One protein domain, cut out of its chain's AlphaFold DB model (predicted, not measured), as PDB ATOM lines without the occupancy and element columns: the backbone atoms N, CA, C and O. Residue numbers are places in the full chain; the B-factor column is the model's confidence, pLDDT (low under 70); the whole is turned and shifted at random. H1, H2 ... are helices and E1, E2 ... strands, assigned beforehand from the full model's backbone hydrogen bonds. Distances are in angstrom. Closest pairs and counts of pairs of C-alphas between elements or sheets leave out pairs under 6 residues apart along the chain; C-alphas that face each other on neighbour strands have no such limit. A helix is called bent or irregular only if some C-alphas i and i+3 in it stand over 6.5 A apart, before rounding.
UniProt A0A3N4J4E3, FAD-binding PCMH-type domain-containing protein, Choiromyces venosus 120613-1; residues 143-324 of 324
ATOM      1  N   LEU A 143     -52.158  -0.626  32.378       96.50
ATOM      2  CA  LEU A 143     -51.488  -1.932  32.410       96.50
ATOM      3  C   LEU A 143     -51.500  -2.633  31.050       96.50
ATOM      4  O   LEU A 143     -50.965  -3.732  30.929       96.50
ATOM      5  N   LYS A 144     -52.133  -2.049  30.036       96.12
ATOM      6  CA  LYS A 144     -52.221  -2.607  28.688       96.12
ATOM      7  C   LYS A 144     -51.359  -1.795  27.736       96.12
ATOM      8  O   LYS A 144     -51.003  -0.652  27.997       96.12
ATOM      9  N   GLY A 145     -51.072  -2.397  26.597       95.38
ATOM     10  CA  GLY A 145     -50.399  -1.743  25.491       95.38
ATOM     11  C   GLY A 145     -49.136  -2.463  25.059       95.38
ATOM     12  O   GLY A 145     -48.655  -3.413  25.686       95.38
ATOM     13  N   PHE A 146     -48.631  -1.989  23.935       97.25
ATOM     14  CA  PHE A 146     -47.399  -2.427  23.317       97.25
ATOM     15  C   PHE A 146     -46.805  -1.215  22.607       97.25
ATOM     16  O   PHE A 146     -47.517  -0.490  21.911       97.25
ATOM     17  N   SER A 147     -45.520  -0.956  22.799       96.75
ATOM     18  CA  SER A 147     -44.842   0.177  22.175       96.75
ATOM     19  C   SER A 147     -43.398  -0.181  21.873       96.75
ATOM     20  O   SER A 147     -42.739  -0.854  22.660       96.75
ATOM     21  N   ILE A 148     -42.915   0.271  20.722       96.19
ATOM     22  CA  ILE A 148     -41.522   0.123  20.305       96.19
ATOM     23  C   ILE A 148     -40.906   1.516  20.344       96.19
ATOM     24  O   ILE A 148     -41.311   2.386  19.572       96.19
ATOM     25  N   TYR A 149     -39.940   1.715  21.235       95.00
ATOM     26  CA  TYR A 149     -39.187   2.955  21.368       95.00
ATOM     27  C   TYR A 149     -37.822   2.763  20.711       95.00
ATOM     28  O   TYR A 149     -36.855   2.376  21.361       95.00
ATOM     29  N   GLU A 150     -37.745   3.008  19.401       90.06
ATOM     30  CA  GLU A 150     -36.515   2.784  18.626       90.06
ATOM     31  C   GLU A 150     -35.353   3.655  19.105       90.06
ATOM     32  O   GLU A 150     -34.235   3.160  19.199       90.06
ATOM     33  N   GLU A 151     -35.625   4.902  19.495       90.19
ATOM     34  CA  GLU A 151     -34.597   5.817  20.012       90.19
ATOM     35  C   GLU A 151     -33.989   5.353  21.335       90.19
ATOM     36  O   GLU A 151     -32.824   5.611  21.616       90.19
ATOM     37  N   LYS A 152     -34.772   4.632  22.141       92.06
ATOM     38  CA  LYS A 152     -34.310   4.032  23.394       92.06
ATOM     39  C   LYS A 152     -33.809   2.601  23.213       92.06
ATOM     40  O   LYS A 152     -33.326   2.011  24.170       92.06
ATOM     41  N   GLY A 153     -33.957   2.034  22.013       93.69
ATOM     42  CA  GLY A 153     -33.640   0.640  21.742       93.69
ATOM     43  C   GLY A 153     -34.413  -0.321  22.643       93.69
ATOM     44  O   GLY A 153     -33.820  -1.251  23.170       93.69
ATOM     45  N   GLU A 154     -35.717  -0.116  22.854       96.31
ATOM     46  CA  GLU A 154     -36.511  -0.977  23.742       96.31
ATOM     47  C   GLU A 154     -37.938  -1.224  23.233       96.31
ATOM     48  O   GLU A 154     -38.540  -0.411  22.524       96.31
ATOM     49  N   VAL A 155     -38.505  -2.362  23.629       97.31
ATOM     50  CA  VAL A 155     -39.922  -2.698  23.467       97.31
ATOM     51  C   VAL A 155     -40.569  -2.743  24.839       97.31
ATOM     52  O   VAL A 155     -40.084  -3.419  25.742       97.31
ATOM     53  N   VAL A 156     -41.698  -2.061  24.986       98.00
ATOM     54  CA  VAL A 156     -42.466  -2.018  26.229       98.00
ATOM     55  C   VAL A 156     -43.800  -2.722  26.035       98.00
ATOM     56  O   VAL A 156     -44.557  -2.410  25.115       98.00
ATOM     57  N   ILE A 157     -44.100  -3.661  26.929       98.25
ATOM     58  CA  ILE A 157     -45.331  -4.452  26.939       98.25
ATOM     59  C   ILE A 157     -46.050  -4.205  28.265       98.25
ATOM     60  O   ILE A 157     -45.480  -4.421  29.334       98.25
ATOM     61  N   GLY A 158     -47.312  -3.782  28.214       97.94
ATOM     62  CA  GLY A 158     -48.156  -3.680  29.405       97.94
ATOM     63  C   GLY A 158     -48.371  -5.050  30.059       97.94
ATOM     64  O   GLY A 158     -48.622  -6.044  29.374       97.94
ATOM     65  N   GLY A 159     -48.287  -5.119  31.389       96.31
ATOM     66  CA  GLY A 159     -48.383  -6.377  32.134       96.31
ATOM     67  C   GLY A 159     -49.698  -7.136  31.916       96.31
ATOM     68  O   GLY A 159     -49.718  -8.361  32.001       96.31
ATOM     69  N   ASN A 160     -50.770  -6.420  31.582       96.31
ATOM     70  CA  ASN A 160     -52.128  -6.912  31.361       96.31
ATOM     71  C   ASN A 160     -52.524  -6.968  29.867       96.31
ATOM     72  O   ASN A 160     -53.701  -7.116  29.539       96.31
ATOM     73  N   THR A 161     -51.568  -6.827  28.946       96.44
ATOM     74  CA  THR A 161     -51.813  -6.999  27.505       96.44
ATOM     75  C   THR A 161     -52.138  -8.457  27.200       96.44
ATOM     76  O   THR A 161     -51.395  -9.340  27.607       96.44
ATOM     77  N   SER A 162     -53.216  -8.750  26.472       95.56
ATOM     78  CA  SER A 162     -53.543 -10.146  26.167       95.56
ATOM     79  C   SER A 162     -52.535 -10.763  25.181       95.56
ATOM     80  O   SER A 162     -52.082 -10.075  24.260       95.56
ATOM     81  N   PRO A 163     -52.190 -12.058  25.313       95.88
ATOM     82  CA  PRO A 163     -51.361 -12.774  24.348       95.88
ATOM     83  C   PRO A 163     -51.821 -12.637  22.896       95.88
ATOM     84  O   PRO A 163     -50.979 -12.554  22.008       95.88
ATOM     85  N   THR A 164     -53.130 -12.560  22.639       95.25
ATOM     86  CA  THR A 164     -53.657 -12.318  21.286       95.25
ATOM     87  C   THR A 164     -53.222 -10.958  20.737       95.25
ATOM     88  O   THR A 164     -52.742 -10.876  19.609       95.25
ATOM     89  N   VAL A 165     -53.357  -9.887  21.527       95.50
ATOM     90  CA  VAL A 165     -52.912  -8.542  21.120       95.50
ATOM     91  C   VAL A 165     -51.394  -8.510  20.966       95.50
ATOM     92  O   VAL A 165     -50.886  -7.951  19.995       95.50
ATOM     93  N   LEU A 166     -50.669  -9.156  21.881       96.12
ATOM     94  CA  LEU A 166     -49.214  -9.249  21.827       96.12
ATOM     95  C   LEU A 166     -48.724  -9.994  20.574       96.12
ATOM     96  O   LEU A 166     -47.760  -9.561  19.954       96.12
ATOM     97  N   GLU A 167     -49.383 -11.081  20.165       95.69
ATOM     98  CA  GLU A 167     -49.030 -11.825  18.949       95.69
ATOM     99  C   GLU A 167     -49.120 -10.940  17.696       95.69
ATOM    100  O   GLU A 167     -48.196 -10.936  16.874       95.69
ATOM    101  N   VAL A 168     -50.204 -10.165  17.573       95.44
ATOM    102  CA  VAL A 168     -50.418  -9.221  16.464       95.44
ATOM    103  C   VAL A 168     -49.384  -8.097  16.506       95.44
ATOM    104  O   VAL A 168     -48.720  -7.838  15.503       95.44
ATOM    105  N   ALA A 169     -49.167  -7.494  17.673       95.62
ATOM    106  CA  ALA A 169     -48.204  -6.409  17.831       95.62
ATOM    107  C   ALA A 169     -46.761  -6.860  17.529       95.62
ATOM    108  O   ALA A 169     -46.008  -6.151  16.861       95.62
ATOM    109  N   CYS A 170     -46.383  -8.079  17.930       95.25
ATOM    110  CA  CYS A 170     -45.103  -8.683  17.562       95.25
ATOM    111  C   CYS A 170     -44.987  -8.920  16.051       95.25
ATOM    112  O   CYS A 170     -43.903  -8.753  15.496       95.25
ATOM    113  N   LEU A 171     -46.069  -9.307  15.364       94.06
ATOM    114  CA  LEU A 171     -46.074  -9.477  13.906       94.06
ATOM    115  C   LEU A 171     -45.852  -8.146  13.174       94.06
ATOM    116  O   LEU A 171     -45.094  -8.098  12.204       94.06
ATOM    117  N   GLU A 172     -46.506  -7.081  13.627       93.19
ATOM    118  CA  GLU A 172     -46.364  -5.737  13.061       93.19
ATOM    119  C   GLU A 172     -44.974  -5.161  13.356       93.19
ATOM    120  O   GLU A 172     -44.266  -4.735  12.441       93.19
ATOM    121  N   GLY A 173     -44.526  -5.254  14.609       90.75
ATOM    122  CA  GLY A 173     -43.195  -4.828  15.036       90.75
ATOM    123  C   GLY A 173     -42.065  -5.580  14.334       90.75
ATOM    124  O   GLY A 173     -41.043  -4.986  13.995       90.75
ATOM    125  N   HIS A 174     -42.262  -6.865  14.034       88.62
ATOM    126  CA  HIS A 174     -41.302  -7.673  13.282       88.62
ATOM    127  C   HIS A 174     -41.007  -7.095  11.892       88.62
ATOM    128  O   HIS A 174     -39.865  -7.158  11.441       88.62
ATOM    129  N   LYS A 175     -42.014  -6.512  11.227       88.62
ATOM    130  CA  LYS A 175     -41.832  -5.841   9.931       88.62
ATOM    131  C   LYS A 175     -41.061  -4.528  10.077       88.62
ATOM    132  O   LYS A 175     -40.275  -4.198   9.198       88.62
ATOM    133  N   LYS A 176     -41.264  -3.813  11.187       90.38
ATOM    134  CA  LYS A 176     -40.628  -2.519  11.466       90.38
ATOM    135  C   LYS A 176     -39.142  -2.650  11.823       90.38
ATOM    136  O   LYS A 176     -38.326  -1.882  11.339       90.38
ATOM    137  N   LEU A 177     -38.784  -3.637  12.647       88.94
ATOM    138  CA  LEU A 177     -37.454  -3.733  13.270       88.94
ATOM    139  C   LEU A 177     -36.348  -4.353  12.397       88.94
ATOM    140  O   LEU A 177     -35.191  -4.395  12.824       88.94
ATOM    141  N   GLY A 178     -36.664  -4.863  11.204       87.25
ATOM    142  CA  GLY A 178     -35.657  -5.399  10.282       87.25
ATOM    143  C   GLY A 178     -34.781  -6.480  10.930       87.25
ATOM    144  O   GLY A 178     -35.277  -7.518  11.359       87.25
ATOM    145  N   LYS A 179     -33.463  -6.285  11.019       85.19
ATOM    146  CA  LYS A 179     -32.547  -7.282  11.614       85.19
ATOM    147  C   LYS A 179     -32.720  -7.461  13.132       85.19
ATOM    148  O   LYS A 179     -32.484  -8.553  13.627       85.19
ATOM    149  N   ARG A 180     -33.245  -6.460  13.849       90.06
ATOM    150  CA  ARG A 180     -33.446  -6.479  15.317       90.06
ATOM    151  C   ARG A 180     -34.724  -7.213  15.760       90.06
ATOM    152  O   ARG A 180     -35.081  -7.228  16.932       90.06
ATOM    153  N   ARG A 181     -35.454  -7.820  14.817       91.25
ATOM    154  CA  ARG A 181     -36.794  -8.407  15.024       91.25
ATOM    155  C   ARG A 181     -36.823  -9.738  15.783       91.25
ATOM    156  O   ARG A 181     -37.910 -10.244  16.065       91.25
ATOM    157  N   PHE A 182     -35.666 -10.342  16.043       94.56
ATOM    158  CA  PHE A 182     -35.558 -11.735  16.482       94.56
ATOM    159  C   PHE A 182     -36.275 -12.023  17.807       94.56
ATOM    160  O   PHE A 182     -36.914 -13.068  17.933       94.56
ATOM    161  N   VAL A 183     -36.262 -11.088  18.760       94.75
ATOM    162  CA  VAL A 183     -36.981 -11.264  20.032       94.75
ATOM    163  C   VAL A 183     -38.499 -11.294  19.837       94.75
ATOM    164  O   VAL A 183     -39.180 -12.155  20.394       94.75
ATOM    165  N   LEU A 184     -39.040 -10.433  18.967       95.75
ATOM    166  CA  LEU A 184     -40.469 -10.430  18.637       95.75
ATOM    167  C   LEU A 184     -40.872 -11.698  17.875       95.75
ATOM    168  O   LEU A 184     -41.954 -12.240  18.101       95.75
ATOM    169  N   GLU A 185     -39.995 -12.197  16.998       95.56
ATOM    170  CA  GLU A 185     -40.188 -13.481  16.316       95.56
ATOM    171  C   GLU A 185     -40.247 -14.641  17.317       95.56
ATOM    172  O   GLU A 185     -41.155 -15.472  17.228       95.56
ATOM    173  N   ALA A 186     -39.332 -14.673  18.291       95.81
ATOM    174  CA  ALA A 186     -39.297 -15.692  19.335       95.81
ATOM    175  C   ALA A 186     -40.576 -15.674  20.186       95.81
ATOM    176  O   ALA A 186     -41.232 -16.707  20.319       95.81
ATOM    177  N   ILE A 187     -40.997 -14.500  20.677       96.44
ATOM    178  CA  ILE A 187     -42.255 -14.347  21.429       96.44
ATOM    179  C   ILE A 187     -43.435 -14.854  20.596       96.44
ATOM    180  O   ILE A 187     -44.214 -15.687  21.063       96.44
ATOM    181  N   ARG A 188     -43.551 -14.417  19.335       95.31
ATOM    182  CA  ARG A 188     -44.648 -14.830  18.447       95.31
ATOM    183  C   ARG A 188     -44.665 -16.341  18.218       95.31
ATOM    184  O   ARG A 188     -45.732 -16.952  18.210       95.31
ATOM    185  N   LYS A 189     -43.494 -16.956  18.036       94.50
ATOM    186  CA  LYS A 189     -43.370 -18.401  17.819       94.50
ATOM    187  C   LYS A 189     -43.829 -19.200  19.039       94.50
ATOM    188  O   LYS A 189     -44.532 -20.190  18.855       94.50
ATOM    189  N   GLN A 190     -43.496 -18.753  20.251       94.56
ATOM    190  CA  GLN A 190     -44.002 -19.372  21.481       94.56
ATOM    191  C   GLN A 190     -45.521 -19.193  21.608       94.56
ATOM    192  O   GLN A 190     -46.241 -20.166  21.830       94.56
ATOM    193  N   LEU A 191     -46.027 -17.976  21.373       94.12
ATOM    194  CA  LEU A 191     -47.458 -17.659  21.460       94.12
ATOM    195  C   LEU A 191     -48.331 -18.431  20.468       94.12
ATOM    196  O   LEU A 191     -49.502 -18.680  20.754       94.12
ATOM    197  N   LYS A 192     -47.777 -18.822  19.317       91.44
ATOM    198  CA  LYS A 192     -48.483 -19.606  18.296       91.44
ATOM    199  C   LYS A 192     -48.967 -20.961  18.821       91.44
ATOM    200  O   LYS A 192     -50.031 -21.415  18.413       91.44
ATOM    201  N   TYR A 193     -48.193 -21.582  19.711       88.75
ATOM    202  CA  TYR A 193     -48.479 -22.891  20.313       88.75
ATOM    203  C   TYR A 193     -48.918 -22.776  21.780       88.75
ATOM    204  O   TYR A 193     -48.962 -23.770  22.513       88.75
ATOM    205  N   PHE A 194     -49.195 -21.553  22.232       89.38
ATOM    206  CA  PHE A 194     -49.610 -21.262  23.593       89.38
ATOM    207  C   PHE A 194     -51.133 -21.233  23.677       89.38
ATOM    208  O   PHE A 194     -51.755 -20.252  23.280       89.38
ATOM    209  N   ALA A 195     -51.710 -22.286  24.250       89.50
ATOM    210  CA  ALA A 195     -53.127 -22.395  24.582       89.50
ATOM    211  C   ALA A 195     -54.135 -22.149  23.427       89.50
ATOM    212  O   ALA A 195     -53.811 -21.746  22.304       89.50
ATOM    213  N   GLY A 196     -55.419 -22.369  23.708       90.31
ATOM    214  CA  GLY A 196     -56.519 -21.938  22.839       90.31
ATOM    215  C   GLY A 196     -56.688 -20.409  22.763       90.31
ATOM    216  O   GLY A 196     -56.247 -19.653  23.633       90.31
ATOM    217  N   ARG A 197     -57.405 -19.922  21.735       90.62
ATOM    218  CA  ARG A 197     -57.727 -18.483  21.566       90.62
ATOM    219  C   ARG A 197     -58.470 -17.898  22.773       90.62
ATOM    220  O   ARG A 197     -58.252 -16.748  23.128       90.62
ATOM    221  N   GLN A 198     -59.323 -18.693  23.408       90.88
ATOM    222  CA  GLN A 198     -60.115 -18.316  24.576       90.88
ATOM    223  C   GLN A 198     -59.212 -17.888  25.738       90.88
ATOM    224  O   GLN A 198     -59.432 -16.835  26.326       90.88
ATOM    225  N   ILE A 199     -58.158 -18.666  26.003       91.06
ATOM    226  CA  ILE A 199     -57.164 -18.362  27.035       91.06
ATOM    227  C   ILE A 199     -56.291 -17.187  26.601       91.06
ATOM    228  O   ILE A 199     -56.078 -16.261  27.375       91.06
ATOM    229  N   ARG A 200     -55.828 -17.162  25.346       93.19
ATOM    230  CA  ARG A 200     -54.986 -16.067  24.830       93.19
ATOM    231  C   ARG A 200     -55.666 -14.698  24.818       93.19
ATOM    232  O   ARG A 200     -54.977 -13.683  24.860       93.19
ATOM    233  N   ASN A 201     -56.995 -14.656  24.798       93.88
ATOM    234  CA  ASN A 201     -57.754 -13.411  24.870       93.88
ATOM    235  C   ASN A 201     -57.836 -12.824  26.286       93.88
ATOM    236  O   ASN A 201     -58.141 -11.640  26.414       93.88
ATOM    237  N   THR A 202     -57.582 -13.617  27.330       92.12
ATOM    238  CA  THR A 202     -57.794 -13.199  28.726       92.12
ATOM    239  C   THR A 202     -56.545 -13.321  29.598       92.12
ATOM    240  O   THR A 202     -56.388 -12.555  30.548       92.12
ATOM    241  N   ALA A 203     -55.646 -14.259  29.298       93.25
ATOM    242  CA  ALA A 203     -54.364 -14.408  29.974       93.25
ATOM    243  C   ALA A 203     -53.496 -13.148  29.820       93.25
ATOM    244  O   ALA A 203     -53.775 -12.273  29.001       93.25
ATOM    245  N   THR A 204     -52.432 -13.048  30.618       94.44
ATOM    246  CA  THR A 204     -51.565 -11.863  30.645       94.44
ATOM    247  C   THR A 204     -50.093 -12.250  30.812       94.44
ATOM    248  O   THR A 204     -49.810 -13.228  31.509       94.44
ATOM    249  N   PRO A 205     -49.145 -11.492  30.225       94.06
ATOM    250  CA  PRO A 205     -47.716 -11.670  30.435       94.06
ATOM    251  C   PRO A 205     -47.329 -11.579  31.909       94.06
ATOM    252  O   PRO A 205     -46.653 -12.470  32.407       94.06
ATOM    253  N   ALA A 206     -47.805 -10.558  32.636       95.38
ATOM    254  CA  ALA A 206     -47.480 -10.414  34.054       95.38
ATOM    255  C   ALA A 206     -48.022 -11.584  34.884       95.38
ATOM    256  O   ALA A 206     -47.309 -12.104  35.735       95.38
ATOM    257  N   GLY A 207     -49.247 -12.044  34.606       93.19
ATOM    258  CA  GLY A 207     -49.805 -13.228  35.260       93.19
ATOM    259  C   GLY A 207     -48.975 -14.481  34.982       93.19
ATOM    260  O   GLY A 207     -48.610 -15.186  35.915       93.19
ATOM    261  N   ASN A 208     -48.609 -14.722  33.721       93.19
ATOM    262  CA  ASN A 208     -47.783 -15.865  33.331       93.19
ATOM    263  C   ASN A 208     -46.391 -15.852  33.998       93.19
ATOM    264  O   ASN A 208     -45.907 -16.900  34.430       93.19
ATOM    265  N   ILE A 209     -45.782 -14.672  34.128       94.81
ATOM    266  CA  ILE A 209     -44.488 -14.479  34.791       94.81
ATOM    267  C   ILE A 209     -44.607 -14.708  36.298       94.81
ATOM    268  O   ILE A 209     -43.858 -15.509  36.848       94.81
ATOM    269  N   VAL A 210     -45.568 -14.063  36.967       93.69
ATOM    270  CA  VAL A 210     -45.740 -14.148  38.431       93.69
ATOM    271  C   VAL A 210     -46.187 -15.541  38.881       93.69
ATOM    272  O   VAL A 210     -45.809 -15.975  39.964       93.69
ATOM    273  N   THR A 211     -46.932 -16.278  38.051       90.88
ATOM    274  CA  THR A 211     -47.213 -17.703  38.293       90.88
ATOM    275  C   THR A 211     -45.927 -18.523  38.447       90.88
ATOM    276  O   THR A 211     -45.938 -19.533  39.150       90.88
ATOM    277  N   ALA A 212     -44.830 -18.104  37.801       89.06
ATOM    278  CA  ALA A 212     -43.516 -18.732  37.908       89.06
ATOM    279  C   ALA A 212     -43.546 -20.250  37.659       89.06
ATOM    280  O   ALA A 212     -42.891 -21.040  38.339       89.06
ATOM    281  N   SER A 213     -44.325 -20.659  36.651       87.81
ATOM    282  CA  SER A 213     -44.369 -22.048  36.210       87.81
ATOM    283  C   SER A 213     -43.012 -22.448  35.603       87.81
ATOM    284  O   SER A 213     -42.539 -21.747  34.698       87.81
ATOM    285  N   PRO A 214     -42.403 -23.578  36.021       84.12
ATOM    286  CA  PRO A 214     -41.117 -24.042  35.483       84.12
ATOM    287  C   PRO A 214     -41.142 -24.310  33.974       84.12
ATOM    288  O   PRO A 214     -40.104 -24.315  33.323       84.12
ATOM    289  N   ILE A 215     -42.335 -24.532  33.426       85.25
ATOM    290  CA  ILE A 215     -42.609 -24.891  32.029       85.25
ATOM    291  C   ILE A 215     -43.334 -23.766  31.279       85.25
ATOM    292  O   ILE A 215     -44.035 -24.014  30.302       85.25
ATOM    293  N   SER A 216     -43.209 -22.519  31.748       89.19
ATOM    294  CA  SER A 216     -43.728 -21.361  31.017       89.19
ATOM    295  C   SER A 216     -43.007 -21.195  29.680       89.19
ATOM    296  O   SER A 216     -41.791 -21.023  29.652       89.19
ATOM    297  N   ASP A 217     -43.766 -21.171  28.583       89.81
ATOM    298  CA  ASP A 217     -43.232 -21.019  27.224       89.81
ATOM    299  C   ASP A 217     -42.553 -19.658  26.979       89.81
ATOM    300  O   ASP A 217     -41.656 -19.561  26.140       89.81
ATOM    301  N   LEU A 218     -42.989 -18.596  27.670       93.50
ATOM    302  CA  LEU A 218     -42.494 -17.231  27.450       93.50
ATOM    303  C   LEU A 218     -41.312 -16.868  28.348       93.50
ATOM    304  O   LEU A 218     -40.453 -16.096  27.923       93.50
ATOM    305  N   ASN A 219     -41.243 -17.416  29.566       94.81
ATOM    306  CA  ASN A 219     -40.230 -17.015  30.544       94.81
ATOM    307  C   ASN A 219     -38.790 -17.207  30.030       94.81
ATOM    308  O   ASN A 219     -38.027 -16.251  30.141       94.81
ATOM    309  N   PRO A 220     -38.405 -18.336  29.394       94.94
ATOM    310  CA  PRO A 220     -37.059 -18.489  28.837       94.94
ATOM    311  C   PRO A 220     -36.712 -17.420  27.799       94.94
ATOM    312  O   PRO A 220     -35.593 -16.916  27.782       94.94
ATOM    313  N   VAL A 221     -37.675 -17.027  26.956       95.81
ATOM    314  CA  VAL A 221     -37.462 -15.962  25.966       95.81
ATOM    315  C   VAL A 221     -37.218 -14.630  26.665       95.81
ATOM    316  O   VAL A 221     -36.250 -13.945  26.353       95.81
ATOM    317  N   LEU A 222     -38.056 -14.280  27.640       96.38
ATOM    318  CA  LEU A 222     -37.964 -12.999  28.337       96.38
ATOM    319  C   LEU A 222     -36.689 -12.878  29.185       96.38
ATOM    320  O   LEU A 222     -36.046 -11.828  29.158       96.38
ATOM    321  N   ILE A 223     -36.301 -13.939  29.897       95.12
ATOM    322  CA  ILE A 223     -35.068 -13.965  30.698       95.12
ATOM    323  C   ILE A 223     -33.852 -13.764  29.791       95.12
ATOM    324  O   ILE A 223     -33.022 -12.897  30.052       95.12
ATOM    325  N   ALA A 224     -33.773 -14.531  28.702       94.81
ATOM    326  CA  ALA A 224     -32.626 -14.514  27.803       94.81
ATOM    327  C   ALA A 224     -32.514 -13.258  26.943       94.81
ATOM    328  O   ALA A 224     -31.429 -12.924  26.482       94.81
ATOM    329  N   SER A 225     -33.618 -12.541  26.762       94.62
ATOM    330  CA  SER A 225     -33.621 -11.218  26.141       94.62
ATOM    331  C   SER A 225     -33.323 -10.082  27.123       94.62
ATOM    332  O   SER A 225     -33.492  -8.927  26.757       94.62
ATOM    333  N   GLY A 226     -32.922 -10.370  28.368       95.25
ATOM    334  CA  GLY A 226     -32.567  -9.333  29.341       95.25
ATOM    335  C   GLY A 226     -33.753  -8.464  29.766       95.25
ATOM    336  O   GLY A 226     -33.583  -7.288  30.075       95.25
ATOM    337  N   THR A 227     -34.968  -9.020  29.754       97.81
ATOM    338  CA  THR A 227     -36.186  -8.267  30.081       97.81
ATOM    339  C   THR A 227     -36.134  -7.737  31.515       97.81
ATOM    340  O   THR A 227     -35.817  -8.471  32.455       97.81
ATOM    341  N   VAL A 228     -36.531  -6.480  31.701       98.44
ATOM    342  CA  VAL A 228     -36.692  -5.842  33.011       98.44
ATOM    343  C   VAL A 228     -38.173  -5.604  33.273       98.44
ATOM    344  O   VAL A 228     -38.876  -4.986  32.473       98.44
ATOM    345  N   LEU A 229     -38.670  -6.092  34.405       98.44
ATOM    346  CA  LEU A 229     -40.026  -5.816  34.859       98.44
ATOM    347  C   LEU A 229     -40.042  -4.480  35.601       98.44
ATOM    348  O   LEU A 229     -39.192  -4.225  36.448       98.44
ATOM    349  N   THR A 230     -41.030  -3.633  35.331       98.38
ATOM    350  CA  THR A 230     -41.323  -2.490  36.203       98.38
ATOM    351  C   THR A 230     -42.322  -2.942  37.257       98.38
ATOM    352  O   THR A 230     -43.474  -3.247  36.936       98.38
ATOM    353  N   ALA A 231     -41.875  -2.990  38.507       97.94
ATOM    354  CA  ALA A 231     -42.732  -3.210  39.655       97.94
ATOM    355  C   ALA A 231     -43.149  -1.874  40.280       97.94
ATOM    356  O   ALA A 231     -42.457  -0.865  40.145       97.94
ATOM    357  N   GLN A 232     -44.288  -1.861  40.963       97.69
ATOM    358  CA  GLN A 232     -44.763  -0.701  41.705       97.69
ATOM    359  C   GLN A 232     -45.365  -1.131  43.040       97.69
ATOM    360  O   GLN A 232     -46.127  -2.093  43.089       97.69
ATOM    361  N   SER A 233     -45.049  -0.405  44.109       96.81
ATOM    362  CA  SER A 233     -45.720  -0.527  45.405       96.81
ATOM    363  C   SER A 233     -45.979   0.850  46.016       96.81
ATOM    364  O   SER A 233     -45.416   1.855  45.570       96.81
ATOM    365  N   LYS A 234     -46.843   0.922  47.036       94.00
ATOM    366  CA  LYS A 234     -47.165   2.197  47.702       94.00
ATOM    367  C   LYS A 234     -45.953   2.736  48.457       94.00
ATOM    368  O   LYS A 234     -45.732   3.940  48.484       94.00
ATOM    369  N   THR A 235     -45.185   1.828  49.053       93.31
ATOM    370  CA  THR A 235     -44.051   2.110  49.939       93.31
ATOM    371  C   THR A 235     -42.795   2.522  49.177       93.31
ATOM    372  O   THR A 235     -42.075   3.410  49.624       93.31
ATOM    373  N   ARG A 236     -42.535   1.900  48.021       94.44
ATOM    374  CA  ARG A 236     -41.299   2.091  47.245       94.44
ATOM    375  C   ARG A 236     -41.495   2.910  45.967       94.44
ATOM    376  O   ARG A 236     -40.515   3.319  45.352       94.44
ATOM    377  N   GLY A 237     -42.736   3.146  45.544       96.31
ATOM    378  CA  GLY A 237     -43.013   3.705  44.224       96.31
ATOM    379  C   GLY A 237     -42.681   2.697  43.121       96.31
ATOM    380  O   GLY A 237     -42.862   1.494  43.306       96.31
ATOM    381  N   GLN A 238     -42.228   3.181  41.963       97.50
ATOM    382  CA  GLN A 238     -41.821   2.326  40.844       97.50
ATOM    383  C   GLN A 238     -40.351   1.919  40.958       97.50
ATOM    384  O   GLN A 238     -39.492   2.749  41.242       97.50
ATOM    385  N   PHE A 239     -40.059   0.648  40.698       97.88
ATOM    386  CA  PHE A 239     -38.700   0.118  40.723       97.88
ATOM    387  C   PHE A 239     -38.518  -1.018  39.703       97.88
ATOM    388  O   PHE A 239     -39.474  -1.738  39.397       97.88
ATOM    389  N   PRO A 240     -37.304  -1.188  39.154       98.00
ATOM    390  CA  PRO A 240     -37.013  -2.264  38.218       98.00
ATOM    391  C   PRO A 240     -36.776  -3.598  38.942       98.00
ATOM    392  O   PRO A 240     -36.225  -3.633  40.042       98.00
ATOM    393  N   LEU A 241     -37.151  -4.695  38.287       97.81
ATOM    394  CA  LEU A 241     -36.829  -6.072  38.661       97.81
ATOM    395  C   LEU A 241     -36.331  -6.825  37.412       97.81
ATOM    396  O   LEU A 241     -37.139  -7.150  36.537       97.81
ATOM    397  N   PRO A 242     -35.021  -7.091  37.284       97.50
ATOM    398  CA  PRO A 242     -34.482  -7.882  36.178       97.50
ATOM    399  C   PRO A 242     -35.045  -9.311  36.176       97.50
ATOM    400  O   PRO A 242     -35.034  -9.986  37.203       97.50
ATOM    401  N   MET A 243     -35.483  -9.816  35.016       95.06
ATOM    402  CA  MET A 243     -36.040 -11.178  34.907       95.06
ATOM    403  C   MET A 243     -35.043 -12.272  35.304       95.06
ATOM    404  O   MET A 243     -35.456 -13.314  35.807       95.06
ATOM    405  N   LYS A 244     -33.739 -12.030  35.115       92.88
ATOM    406  CA  LYS A 244     -32.661 -12.959  35.491       92.88
ATOM    407  C   LYS A 244     -32.633 -13.266  36.993       92.88
ATOM    408  O   LYS A 244     -32.276 -14.371  37.372       92.88
ATOM    409  N   GLU A 245     -33.046 -12.312  37.825       93.19
ATOM    410  CA  GLU A 245     -33.051 -12.418  39.293       93.19
ATOM    411  C   GLU A 245     -34.475 -12.570  39.855       93.19
ATOM    412  O   GLU A 245     -34.687 -12.600  41.065       93.19
ATOM    413  N   PHE A 246     -35.481 -12.643  38.980       94.62
ATOM    414  CA  PHE A 246     -36.877 -12.588  39.394       94.62
ATOM    415  C   PHE A 246     -37.389 -13.909  39.973       94.62
ATOM    416  O   PHE A 246     -38.228 -13.889  40.871       94.62
ATOM    417  N   PHE A 247     -36.918 -15.051  39.471       92.88
ATOM    418  CA  PHE A 247     -37.334 -16.377  39.931       92.88
ATOM    419  C   PHE A 247     -36.369 -16.874  41.006       92.88
ATOM    420  O   PHE A 247     -35.207 -17.141  40.716       92.88
ATOM    421  N   VAL A 248     -36.849 -16.991  42.246       90.25
ATOM    422  CA  VAL A 248     -35.993 -17.315  43.405       90.25
ATOM    423  C   VAL A 248     -36.112 -18.775  43.846       90.25
ATOM    424  O   VAL A 248     -35.161 -19.345  44.371       90.25
ATOM    425  N   ALA A 249     -37.275 -19.393  43.631       86.44
ATOM    426  CA  ALA A 249     -37.528 -20.805  43.902       86.44
ATOM    427  C   ALA A 249     -38.755 -21.290  43.111       86.44
ATOM    428  O   ALA A 249     -39.376 -20.528  42.365       86.44
ATOM    429  N   TYR A 250     -39.126 -22.563  43.280       86.19
ATOM    430  CA  TYR A 250     -40.309 -23.147  42.641       86.19
ATOM    431  C   TYR A 250     -41.569 -22.315  42.925       86.19
ATOM    432  O   TYR A 250     -41.988 -22.205  44.075       86.19
ATOM    433  N   ARG A 251     -42.174 -21.737  41.875       84.75
ATOM    434  CA  ARG A 251     -43.349 -20.845  41.964       84.75
ATOM    435  C   ARG A 251     -43.177 -19.646  42.917       84.75
ATOM    436  O   ARG A 251     -44.166 -19.085  43.388       84.75
ATOM    437  N   MET A 252     -41.940 -19.229  43.187       88.88
ATOM    438  CA  MET A 252     -41.627 -18.075  44.032       88.88
ATOM    439  C   MET A 252     -40.870 -17.019  43.236       88.88
ATOM    440  O   MET A 252     -39.975 -17.328  42.447       88.88
ATOM    441  N   THR A 253     -41.219 -15.757  43.476       94.94
ATOM    442  CA  THR A 253     -40.648 -14.613  42.758       94.94
ATOM    443  C   THR A 253     -40.099 -13.572  43.723       94.94
ATOM    444  O   THR A 253     -40.507 -13.529  44.882       94.94
ATOM    445  N   ALA A 254     -39.219 -12.706  43.231       95.44
ATOM    446  CA  ALA A 254     -38.688 -11.558  43.962       95.44
ATOM    447  C   ALA A 254     -39.688 -10.386  44.082       95.44
ATOM    448  O   ALA A 254     -39.335  -9.327  44.601       95.44
ATOM    449  N   LEU A 255     -40.926 -10.534  43.588       96.25
ATOM    450  CA  LEU A 255     -41.962  -9.509  43.709       96.25
ATOM    451  C   LEU A 255     -42.393  -9.360  45.182       96.25
ATOM    452  O   LEU A 255     -42.873 -10.337  45.763       96.25
ATOM    453  N   PRO A 256     -42.290  -8.161  45.788       94.56
ATOM    454  CA  PRO A 256     -42.799  -7.927  47.136       94.56
ATOM    455  C   PRO A 256     -44.307  -8.189  47.241       94.56
ATOM    456  O   PRO A 256     -45.043  -8.024  46.269       94.56
ATOM    457  N   ALA A 257     -44.794  -8.551  48.430       93.00
ATOM    458  CA  ALA A 257     -46.207  -8.890  48.644       93.00
ATOM    459  C   ALA A 257     -47.182  -7.728  48.342       93.00
ATOM    460  O   ALA A 257     -48.315  -7.965  47.901       93.00
ATOM    461  N   ASP A 258     -46.730  -6.485  48.553       92.75
ATOM    462  CA  ASP A 258     -47.432  -5.235  48.223       92.75
ATOM    463  C   ASP A 258     -47.156  -4.745  46.788       92.75
ATOM    464  O   ASP A 258     -47.682  -3.713  46.366       92.75
ATOM    465  N   GLY A 259     -46.317  -5.466  46.042       95.31
ATOM    466  CA  GLY A 259     -45.880  -5.116  44.703       95.31
ATOM    467  C   GLY A 259     -46.828  -5.603  43.610       95.31
ATOM    468  O   GLY A 259     -47.452  -6.664  43.697       95.31
ATOM    469  N   ILE A 260     -46.887  -4.834  42.527       96.94
ATOM    470  CA  ILE A 260     -47.536  -5.208  41.267       96.94
ATOM    471  C   ILE A 260     -46.549  -5.066  40.111       96.94
ATOM    472  O   ILE A 260     -45.680  -4.203  40.160       96.94
ATOM    473  N   ILE A 261     -46.704  -5.860  39.052       97.88
ATOM    474  CA  ILE A 261     -45.974  -5.655  37.793       97.88
ATOM    475  C   ILE A 261     -46.827  -4.796  36.863       97.88
ATOM    476  O   ILE A 261     -47.950  -5.177  36.529       97.88
ATOM    477  N   THR A 262     -46.297  -3.653  36.431       97.69
ATOM    478  CA  THR A 262     -47.018  -2.724  35.550       97.69
ATOM    479  C   THR A 262     -46.712  -2.967  34.079       97.69
ATOM    480  O   THR A 262     -47.624  -3.022  33.251       97.69
ATOM    481  N   LYS A 263     -45.434  -3.156  33.748       97.75
ATOM    482  CA  LYS A 263     -44.950  -3.358  32.379       97.75
ATOM    483  C   LYS A 263     -43.663  -4.175  32.344       97.75
ATOM    484  O   LYS A 263     -42.961  -4.304  33.347       97.75
ATOM    485  N   LEU A 264     -43.368  -4.702  31.166       98.44
ATOM    486  CA  LEU A 264     -42.145  -5.401  30.816       98.44
ATOM    487  C   LEU A 264     -41.399  -4.537  29.800       98.44
ATOM    488  O   LEU A 264     -42.004  -4.100  28.821       98.44
ATOM    489  N   THR A 265     -40.108  -4.328  30.014       98.50
ATOM    490  CA  THR A 265     -39.224  -3.631  29.082       98.50
ATOM    491  C   THR A 265     -38.200  -4.624  28.555       98.50
ATOM    492  O   THR A 265     -37.445  -5.211  29.330       98.50
ATOM    493  N   ILE A 266     -38.191  -4.829  27.244       97.69
ATOM    494  CA  ILE A 266     -37.287  -5.738  26.548       97.69
ATOM    495  C   ILE A 266     -36.286  -4.886  25.762       97.69
ATOM    496  O   ILE A 266     -36.720  -4.160  24.862       97.69
ATOM    497  N   PRO A 267     -34.981  -4.945  26.066       95.94
ATOM    498  CA  PRO A 267     -33.983  -4.247  25.270       95.94
ATOM    499  C   PRO A 267     -33.927  -4.833  23.854       95.94
ATOM    500  O   PRO A 267     -34.057  -6.040  23.641       95.94
ATOM    501  N   LEU A 268     -33.749  -3.960  22.871       94.38
ATOM    502  CA  LEU A 268     -33.459  -4.316  21.492       94.38
ATOM    503  C   LEU A 268     -31.948  -4.245  21.266       94.38
ATOM    504  O   LEU A 268     -31.298  -3.324  21.763       94.38
ATOM    505  N   PRO A 269     -31.382  -5.174  20.482       90.62
ATOM    506  CA  PRO A 269     -29.973  -5.109  20.138       90.62
ATOM    507  C   PRO A 269     -29.673  -3.842  19.327       90.62
ATOM    508  O   PRO A 269     -30.515  -3.353  18.562       90.62
ATOM    509  N   VAL A 270     -28.447  -3.328  19.458       88.38
ATOM    510  CA  VAL A 270     -27.945  -2.225  18.623       88.38
ATOM    511  C   VAL A 270     -28.011  -2.647  17.154       88.38
ATOM    512  O   VAL A 270     -27.814  -3.817  16.837       88.38
ATOM    513  N   GLU A 271     -28.284  -1.721  16.238       83.88
ATOM    514  CA  GLU A 271     -28.591  -2.041  14.836       83.88
ATOM    515  C   GLU A 271     -27.477  -2.791  14.085       83.88
ATOM    516  O   GLU A 271     -27.768  -3.634  13.237       83.88
ATOM    517  N   ALA A 272     -26.214  -2.550  14.444       85.81
ATOM    518  CA  ALA A 272     -25.060  -3.257  13.888       85.81
ATOM    519  C   ALA A 272     -24.894  -4.699  14.416       85.81
ATOM    520  O   ALA A 272     -24.128  -5.476  13.849       85.81
ATOM    521  N   THR A 273     -25.605  -5.071  15.484       87.88
ATOM    522  CA  THR A 273     -25.463  -6.373  16.147       87.88
ATOM    523  C   THR A 273     -25.979  -7.491  15.249       87.88
ATOM    524  O   THR A 273     -27.143  -7.490  14.834       87.88
ATOM    525  N   GLN A 274     -25.140  -8.494  14.995       90.69
ATOM    526  CA  GLN A 274     -25.560  -9.726  14.335       90.69
ATOM    527  C   GLN A 274     -26.020 -10.740  15.380       90.69
ATOM    528  O   GLN A 274     -25.282 -11.641  15.767       90.69
ATOM    529  N   GLU A 275     -27.251 -10.577  15.855       92.31
ATOM    530  CA  GLU A 275     -27.877 -11.535  16.766       92.31
ATOM    531  C   GLU A 275     -28.741 -12.533  15.988       92.31
ATOM    532  O   GLU A 275     -29.462 -12.161  15.060       92.31
ATOM    533  N   VAL A 276     -28.720 -13.799  16.399       92.94
ATOM    534  CA  VAL A 276     -29.690 -14.808  15.966       92.94
ATOM    535  C   VAL A 276     -30.360 -15.403  17.193       92.94
ATOM    536  O   VAL A 276     -29.699 -15.995  18.041       92.94
ATOM    537  N   ILE A 277     -31.691 -15.302  17.254       95.12
ATOM    538  CA  ILE A 277     -32.501 -15.936  18.302       95.12
ATOM    539  C   ILE A 277     -33.394 -17.010  17.695       95.12
ATOM    540  O   ILE A 277     -34.076 -16.786  16.689       95.12
ATOM    541  N   LYS A 278     -33.461 -18.166  18.359       95.19
ATOM    542  CA  LYS A 278     -34.459 -19.201  18.094       95.19
ATOM    543  C   LYS A 278     -35.090 -19.694  19.388       95.19
ATOM    544  O   LYS A 278     -34.404 -19.949  20.369       95.19
ATOM    545  N   SER A 279     -36.411 -19.853  19.370       95.44
ATOM    546  CA  SER A 279     -37.168 -20.473  20.457       95.44
ATOM    547  C   SER A 279     -37.789 -21.795  20.020       95.44
ATOM    548  O   SER A 279     -38.130 -21.990  18.840       95.44
ATOM    549  N   TYR A 280     -37.926 -22.705  20.978       94.75
ATOM    550  CA  TYR A 280     -38.460 -24.044  20.781       94.75
ATOM    551  C   TYR A 280     -39.367 -24.438  21.948       94.75
ATOM    552  O   TYR A 280     -39.176 -24.033  23.099       94.75
ATOM    553  N   LYS A 281     -40.362 -25.258  21.623       93.19
ATOM    554  CA  LYS A 281     -41.291 -25.878  22.560       93.19
ATOM    555  C   LYS A 281     -41.453 -27.333  22.149       93.19
ATOM    556  O   LYS A 281     -41.744 -27.604  20.986       93.19
ATOM    557  N   GLN A 282     -41.290 -28.236  23.105       93.38
ATOM    558  CA  GLN A 282     -41.611 -29.646  22.966       93.38
ATOM    559  C   GLN A 282     -42.775 -29.980  23.895       93.38
ATOM    560  O   GLN A 282     -42.733 -29.675  25.084       93.38
ATOM    561  N   ALA A 283     -43.797 -30.635  23.359       91.06
ATOM    562  CA  ALA A 283     -44.966 -31.098  24.100       91.06
ATOM    563  C   ALA A 283     -45.461 -32.434  23.518       91.06
ATOM    564  O   ALA A 283     -44.919 -32.894  22.506       91.06
ATOM    565  N   LYS A 284     -46.450 -33.085  24.152       88.56
ATOM    566  CA  LYS A 284     -47.034 -34.332  23.615       88.56
ATOM    567  C   LYS A 284     -47.934 -34.036  22.419       88.56
ATOM    568  O   LYS A 284     -47.971 -34.809  21.467       88.56
ATOM    569  N   ARG A 285     -48.641 -32.905  22.462       86.19
ATOM    570  CA  ARG A 285     -49.426 -32.356  21.353       86.19
ATOM    571  C   ARG A 285     -48.844 -31.018  20.922       86.19
ATOM    572  O   ARG A 285     -48.290 -30.275  21.723       86.19
ATOM    573  N   LYS A 286     -48.970 -30.716  19.632       79.69
ATOM    574  CA  LYS A 286     -48.426 -29.485  19.045       79.69
ATOM    575  C   LYS A 286     -49.134 -28.226  19.556       79.69
ATOM    576  O   LYS A 286     -48.474 -27.220  19.789       79.69
ATOM    577  N   ASP A 287     -50.451 -28.301  19.723       76.69
ATOM    578  CA  ASP A 287     -51.311 -27.184  20.106       76.69
ATOM    579  C   ASP A 287     -51.963 -27.453  21.473       76.69
ATOM    580  O   ASP A 287     -52.271 -28.602  21.792       76.69
ATOM    581  N   ASP A 288     -52.183 -26.387  22.254       75.62
ATOM    582  CA  ASP A 288     -52.905 -26.402  23.543       75.62
ATOM    583  C   ASP A 288     -52.398 -27.455  24.549       75.62
ATOM    584  O   ASP A 288     -53.164 -28.167  25.201       75.62
ATOM    585  N   ASP A 289     -51.073 -27.574  24.652       72.75
ATOM    586  CA  ASP A 289     -50.427 -28.529  25.544       72.75
ATOM    587  C   ASP A 289     -49.330 -27.874  26.378       72.75
ATOM    588  O   ASP A 289     -48.696 -26.885  25.982       72.75
ATOM    589  N   ILE A 290     -49.122 -28.450  27.554       78.69
ATOM    590  CA  ILE A 290     -48.086 -28.030  28.486       78.69
ATOM    591  C   ILE A 290     -46.725 -28.457  27.924       78.69
ATOM    592  O   ILE A 290     -46.564 -29.584  27.450       78.69
ATOM    593  N   ALA A 291     -45.739 -27.559  27.969       75.12
ATOM    594  CA  ALA A 291     -44.388 -27.889  27.542       75.12
ATOM    595  C   ALA A 291     -43.787 -28.981  28.441       75.12
ATOM    596  O   ALA A 291     -43.825 -28.883  29.666       75.12
ATOM    597  N   ILE A 292     -43.192 -29.997  27.819       85.50
ATOM    598  CA  ILE A 292     -42.243 -30.900  28.479       85.50
ATOM    599  C   ILE A 292     -40.940 -30.126  28.688       85.50
ATOM    600  O   ILE A 292     -40.416 -30.056  29.793       85.50
ATOM    601  N   VAL A 293     -40.462 -29.496  27.611       89.88
ATOM    602  CA  VAL A 293     -39.293 -28.619  27.599       89.88
ATOM    603  C   VAL A 293     -39.591 -27.433  26.696       89.88
ATOM    604  O   VAL A 293     -40.167 -27.578  25.615       89.88
ATOM    605  N   THR A 294     -39.146 -26.255  27.108       94.00
ATOM    606  CA  THR A 294     -39.096 -25.070  26.256       94.00
ATOM    607  C   THR A 294     -37.718 -24.429  26.353       94.00
ATOM    608  O   THR A 294     -37.066 -24.529  27.389       94.00
ATOM    609  N   ALA A 295     -37.242 -23.819  25.270       94.31
ATOM    610  CA  ALA A 295     -35.929 -23.197  25.243       94.31
ATOM    611  C   ALA A 295     -35.882 -21.953  24.355       94.31
ATOM    612  O   ALA A 295     -36.612 -21.852  23.362       94.31
ATOM    613  N   ARG A 296     -34.964 -21.043  24.683       95.31
ATOM    614  CA  ARG A 296     -34.507 -19.945  23.827       95.31
ATOM    615  C   ARG A 296     -32.992 -20.036  23.698       95.31
ATOM    616  O   ARG A 296     -32.286 -20.041  24.700       95.31
ATOM    617  N   PHE A 297     -32.519 -20.032  22.461       96.00
ATOM    618  CA  PHE A 297     -31.107 -19.952  22.108       96.00
ATOM    619  C   PHE A 297     -30.839 -18.623  21.416       96.00
ATOM    620  O   PHE A 297     -31.561 -18.264  20.483       96.00
ATOM    621  N   GLY A 298     -29.846 -17.890  21.901       95.25
ATOM    622  CA  GLY A 298     -29.356 -16.649  21.317       95.25
ATOM    623  C   GLY A 298     -27.852 -16.725  21.114       95.25
ATOM    624  O   GLY A 298     -27.146 -17.252  21.973       95.25
ATOM    625  N   VAL A 299     -27.379 -16.212  19.983       95.19
ATOM    626  CA  VAL A 299     -25.952 -16.011  19.710       95.19
ATOM    627  C   VAL A 299     -25.742 -14.633  19.102       95.19
ATOM    628  O   VAL A 299     -26.533 -14.208  18.256       95.19
ATOM    629  N   VAL A 300     -24.673 -13.958  19.515       94.44
ATOM    630  CA  VAL A 300     -24.206 -12.704  18.917       94.44
ATOM    631  C   VAL A 300     -22.894 -12.968  18.198       94.44
ATOM    632  O   VAL A 300     -21.950 -13.514  18.774       94.44
ATOM    633  N   LEU A 301     -22.839 -12.585  16.929       93.50
ATOM    634  CA  LEU A 301     -21.692 -12.795  16.057       93.50
ATOM    635  C   LEU A 301     -20.956 -11.473  15.808       93.50
ATOM    636  O   LEU A 301     -21.579 -10.434  15.580       93.50
ATOM    637  N   ALA A 302     -19.630 -11.537  15.827       91.06
ATOM    638  CA  ALA A 302     -18.753 -10.520  15.264       91.06
ATOM    639  C   ALA A 302     -18.440 -10.827  13.790       91.06
ATOM    640  O   ALA A 302     -18.927 -11.801  13.204       91.06
ATOM    641  N   GLU A 303     -17.598  -9.991  13.186       87.12
ATOM    642  CA  GLU A 303     -17.067 -10.234  11.846       87.12
ATOM    643  C   GLU A 303     -16.400 -11.614  11.743       87.12
ATOM    644  O   GLU A 303     -15.810 -12.128  12.694       87.12
ATOM    645  N   GLY A 304     -16.544 -12.255  10.580       86.56
ATOM    646  CA  GLY A 304     -16.029 -13.609  10.362       86.56
ATOM    647  C   GLY A 304     -16.828 -14.723  11.054       86.56
ATOM    648  O   GLY A 304     -16.345 -15.848  11.115       86.56
ATOM    649  N   SER A 305     -18.050 -14.450  11.535       87.88
ATOM    650  CA  SER A 305     -18.911 -15.414  12.252       87.88
ATOM    651  C   SER A 305     -18.343 -15.895  13.594       87.88
ATOM    652  O   SER A 305     -18.694 -16.977  14.070       87.88
ATOM    653  N   VAL A 306     -17.475 -15.099  14.222       93.88
ATOM    654  CA  VAL A 306     -16.949 -15.394  15.559       93.88
ATOM    655  C   VAL A 306     -18.035 -15.130  16.597       93.88
ATOM    656  O   VAL A 306     -18.631 -14.054  16.620       93.88
ATOM    657  N   VAL A 307     -18.297 -16.101  17.468       95.50
ATOM    658  CA  VAL A 307     -19.292 -15.953  18.534       95.50
ATOM    659  C   VAL A 307     -18.725 -15.080  19.652       95.50
ATOM    660  O   VAL A 307     -17.674 -15.389  20.206       95.50
ATOM    661  N   THR A 308     -19.427 -13.997  19.977       94.62
ATOM    662  CA  THR A 308     -19.041 -13.036  21.030       94.62
ATOM    663  C   THR A 308     -19.898 -13.144  22.280       94.62
ATOM    664  O   THR A 308     -19.407 -12.879  23.370       94.62
ATOM    665  N   ASP A 309     -21.152 -13.563  22.128       93.88
ATOM    666  CA  ASP A 309     -22.059 -13.816  23.241       93.88
ATOM    667  C   ASP A 309     -22.983 -14.991  22.911       93.88
ATOM    668  O   ASP A 309     -23.369 -15.199  21.754       93.88
ATOM    669  N   ILE A 310     -23.324 -15.770  23.936       94.44
ATOM    670  CA  ILE A 310     -24.243 -16.906  23.855       94.44
ATOM    671  C   ILE A 310     -25.171 -16.826  25.056       94.44
ATOM    672  O   ILE A 310     -24.722 -16.654  26.182       94.44
ATOM    673  N   SER A 311     -26.464 -17.018  24.822       93.62
ATOM    674  CA  SER A 311     -27.456 -17.066  25.894       93.62
ATOM    675  C   SER A 311     -28.444 -18.201  25.664       93.62
ATOM    676  O   SER A 311     -29.199 -18.217  24.681       93.62
ATOM    677  N   LEU A 312     -28.445 -19.160  26.593       94.44
ATOM    678  CA  LEU A 312     -29.268 -20.367  26.525       94.44
ATOM    679  C   LEU A 312     -30.201 -20.389  27.733       94.44
ATOM    680  O   LEU A 312     -29.755 -20.514  28.871       94.44
ATOM    681  N   ALA A 313     -31.505 -20.283  27.491       93.75
ATOM    682  CA  ALA A 313     -32.502 -20.363  28.549       93.75
ATOM    683  C   ALA A 313     -33.464 -21.518  28.328       93.75
ATOM    684  O   ALA A 313     -33.862 -21.796  27.193       93.75
ATOM    685  N   TYR A 314     -33.880 -22.142  29.426       92.50
ATOM    686  CA  TYR A 314     -34.708 -23.342  29.411       92.50
ATOM    687  C   TYR A 314     -35.853 -23.258  30.422       92.50
ATOM    688  O   TYR A 314     -35.748 -22.620  31.467       92.50
ATOM    689  N   GLY A 315     -36.940 -23.959  30.118       89.12
ATOM    690  CA  GLY A 315     -38.006 -24.323  31.044       89.12
ATOM    691  C   GLY A 315     -38.244 -25.833  30.995       89.12
ATOM    692  O   GLY A 315     -38.085 -26.453  29.942       89.12
ATOM    693  N   GLY A 316     -38.603 -26.425  32.135       82.56
ATOM    694  CA  GLY A 316     -38.880 -27.861  32.281       82.56
ATOM    695  C   GLY A 316     -37.690 -28.757  32.647       82.56
ATOM    696  O   GLY A 316     -37.902 -29.932  32.916       82.56
ATOM    697  N   PHE A 317     -36.463 -28.225  32.713       73.25
ATOM    698  CA  PHE A 317     -35.273 -28.977  33.158       73.25
ATOM    699  C   PHE A 317     -35.039 -28.931  34.675       73.25
ATOM    700  O   PHE A 317     -34.516 -29.876  35.255       73.25
ATOM    701  N   VAL A 318     -35.408 -27.821  35.308       68.25
ATOM    702  CA  VAL A 318     -35.182 -27.517  36.727       68.25
ATOM    703  C   VAL A 318     -36.436 -26.864  37.317       68.25
ATOM    704  O   VAL A 318     -37.402 -26.587  36.604       68.25
ATOM    705  N   HIS A 319     -36.453 -26.635  38.631       64.75
ATOM    706  CA  HIS A 319     -37.639 -26.172  39.364       64.75
ATOM    707  C   HIS A 319     -38.143 -24.762  38.985       64.75
ATOM    708  O   HIS A 319     -39.225 -24.379  39.419       64.75
ATOM    709  N   TYR A 320     -37.404 -23.984  38.197       58.19
ATOM    710  CA  TYR A 320     -37.821 -22.686  37.656       58.19
ATOM    711  C   TYR A 320     -37.030 -22.380  36.372       58.19
ATOM    712  O   TYR A 320     -36.001 -23.013  36.150       58.19
ATOM    713  N   PRO A 321     -37.480 -21.458  35.497       61.56
ATOM    714  CA  PRO A 321     -36.750 -21.148  34.270       61.56
ATOM    715  C   PRO A 321     -35.368 -20.550  34.568       61.56
ATOM    716  O   PRO A 321     -35.262 -19.629  35.377       61.56
ATOM    717  N   THR A 322     -34.325 -21.046  33.902       63.53
ATOM    718  CA  THR A 322     -32.934 -20.612  34.107       63.53
ATOM    719  C   THR A 322     -32.298 -20.145  32.806       63.53
ATOM    720  O   THR A 322     -32.751 -20.497  31.715       63.53
ATOM    721  N   ILE A 323     -31.243 -19.342  32.938       69.12
ATOM    722  CA  ILE A 323     -30.369 -18.916  31.846       69.12
ATOM    723  C   ILE A 323     -28.920 -19.221  32.227       69.12
ATOM    724  O   ILE A 323     -28.517 -18.921  33.353       69.12
ATOM    725  N   ASN A 324     -28.181 -19.802  31.285       51.62
ATOM    726  CA  ASN A 324     -26.724 -19.877  31.297       51.62
ATOM    727  C   ASN A 324     -26.168 -18.862  30.302       51.62
ATOM    728  O   ASN A 324     -26.732 -18.774  29.180       51.62
TER     729      ASN A 324
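Overview. This is residues 143 to 324 of the 324 residues of the protein "FAD-binding PCMH-type domain-containing protein" of Choiromyces venosus 120613-1 (UniProt A0A3N4J4E3). Two strongly twisted antiparallel sheets, one of five strands and one of three, stand with helices between them: H1 and H4 cover the inward face of the five-stranded sheet, H2 and H5 that of the three-stranded sheet, and H5 lies near the middle. The hairpin of H1 and H2 fills one side of this space, and H3 is at the margin. The printed part has 182 residues, with elements in the order E1 E2 H1 H2 H3 H4 H5 E3 E4 E5 E6 E7 E8 E9. The sheets run E1 E2 E6 E3 E4 and E7 E8 E9, and the class is mixed, helices and strands. The whole is compact, with a radius of gyration of the C-alphas of 15.7 A, and spans 49 by 41 by 30 A.

Along the chain. E1, residues 146 to 149, begins at C-alpha 146 (-47.399, -2.427, 23.317), and E2 is residues 154 to 158. H1, residues 163 to 176, is 19.7 A long; H2, residues 178 to 192, is 20.8 A long and irregular, with C-alphas 180 and 183 7.6 A apart. H3 is residues 197 to 200, H4 205 to 210, H5 219 to 224, E3 228 to 233, E4 237 to 242 and E5 247 to 249. E6, residues 260 to 267, is 21.0 A long. E7, residues 274 to 282, is 27.0 A; E8, 293 to 301, is 26.3 A; E9, 307 to 315, is 24.0 A and ends at C-alpha 315 (-38.006, -24.323, 31.044).

Arrangement. In the five-stranded sheet, N 147 and O 156 of the hairpin E1 and E2 are 2.9 A apart, N 155 and O 266 of E2 and E6 2.8 A, N 230 and O 263 of E3 and E6 2.8 A, and N 231 and O 239 of the hairpin E3 and E4 2.9 A. H1 is over E1 at a height of 9.4 A over the sheet; H4, on the same face, is over E6 at 8.9 A. H1 and H2 touch, closest at the C-alphas of His 174 and Arg 181, 4.9 A, at a shallow tilt of 21 degrees, opposite ways. With residues 163 to 164 alone, H1 only just touches H3, with 3 pairs of C-alphas within 8 A, the closest those of Pro 163 and Arg 200, 4.9 A. E7, E8 and E9 form a meander, each strand the antiparallel neighbour of the one before, with N 278 and O 297 2.9 A apart and N 298 and O 311 2.9 A. H2 is over E7 at a height of 7.0 A over this sheet, and their closest C-alphas, of Ala 186 and Ser 279, are 5.4 A apart. H5, on the same face, is over E9 at 7.1 A, the closest C-alphas being those of Pro 220 and Ala 313, 4.9 A. E5 pairs with no named strand. Every O i to N i+4 pair is within hydrogen-bond range in H4 and H5, against 9 of 10 in H1 and 8 of 11 in H2; H3 is too short for such a pair.

Size, cuts and confidence. The two C-alphas farthest apart, of Lys 234 and Gly 304, are 51.1 A apart. The printed part has no cut, and no link is long. Residues 318 to 324, the last of the chain, have pLDDT under 70.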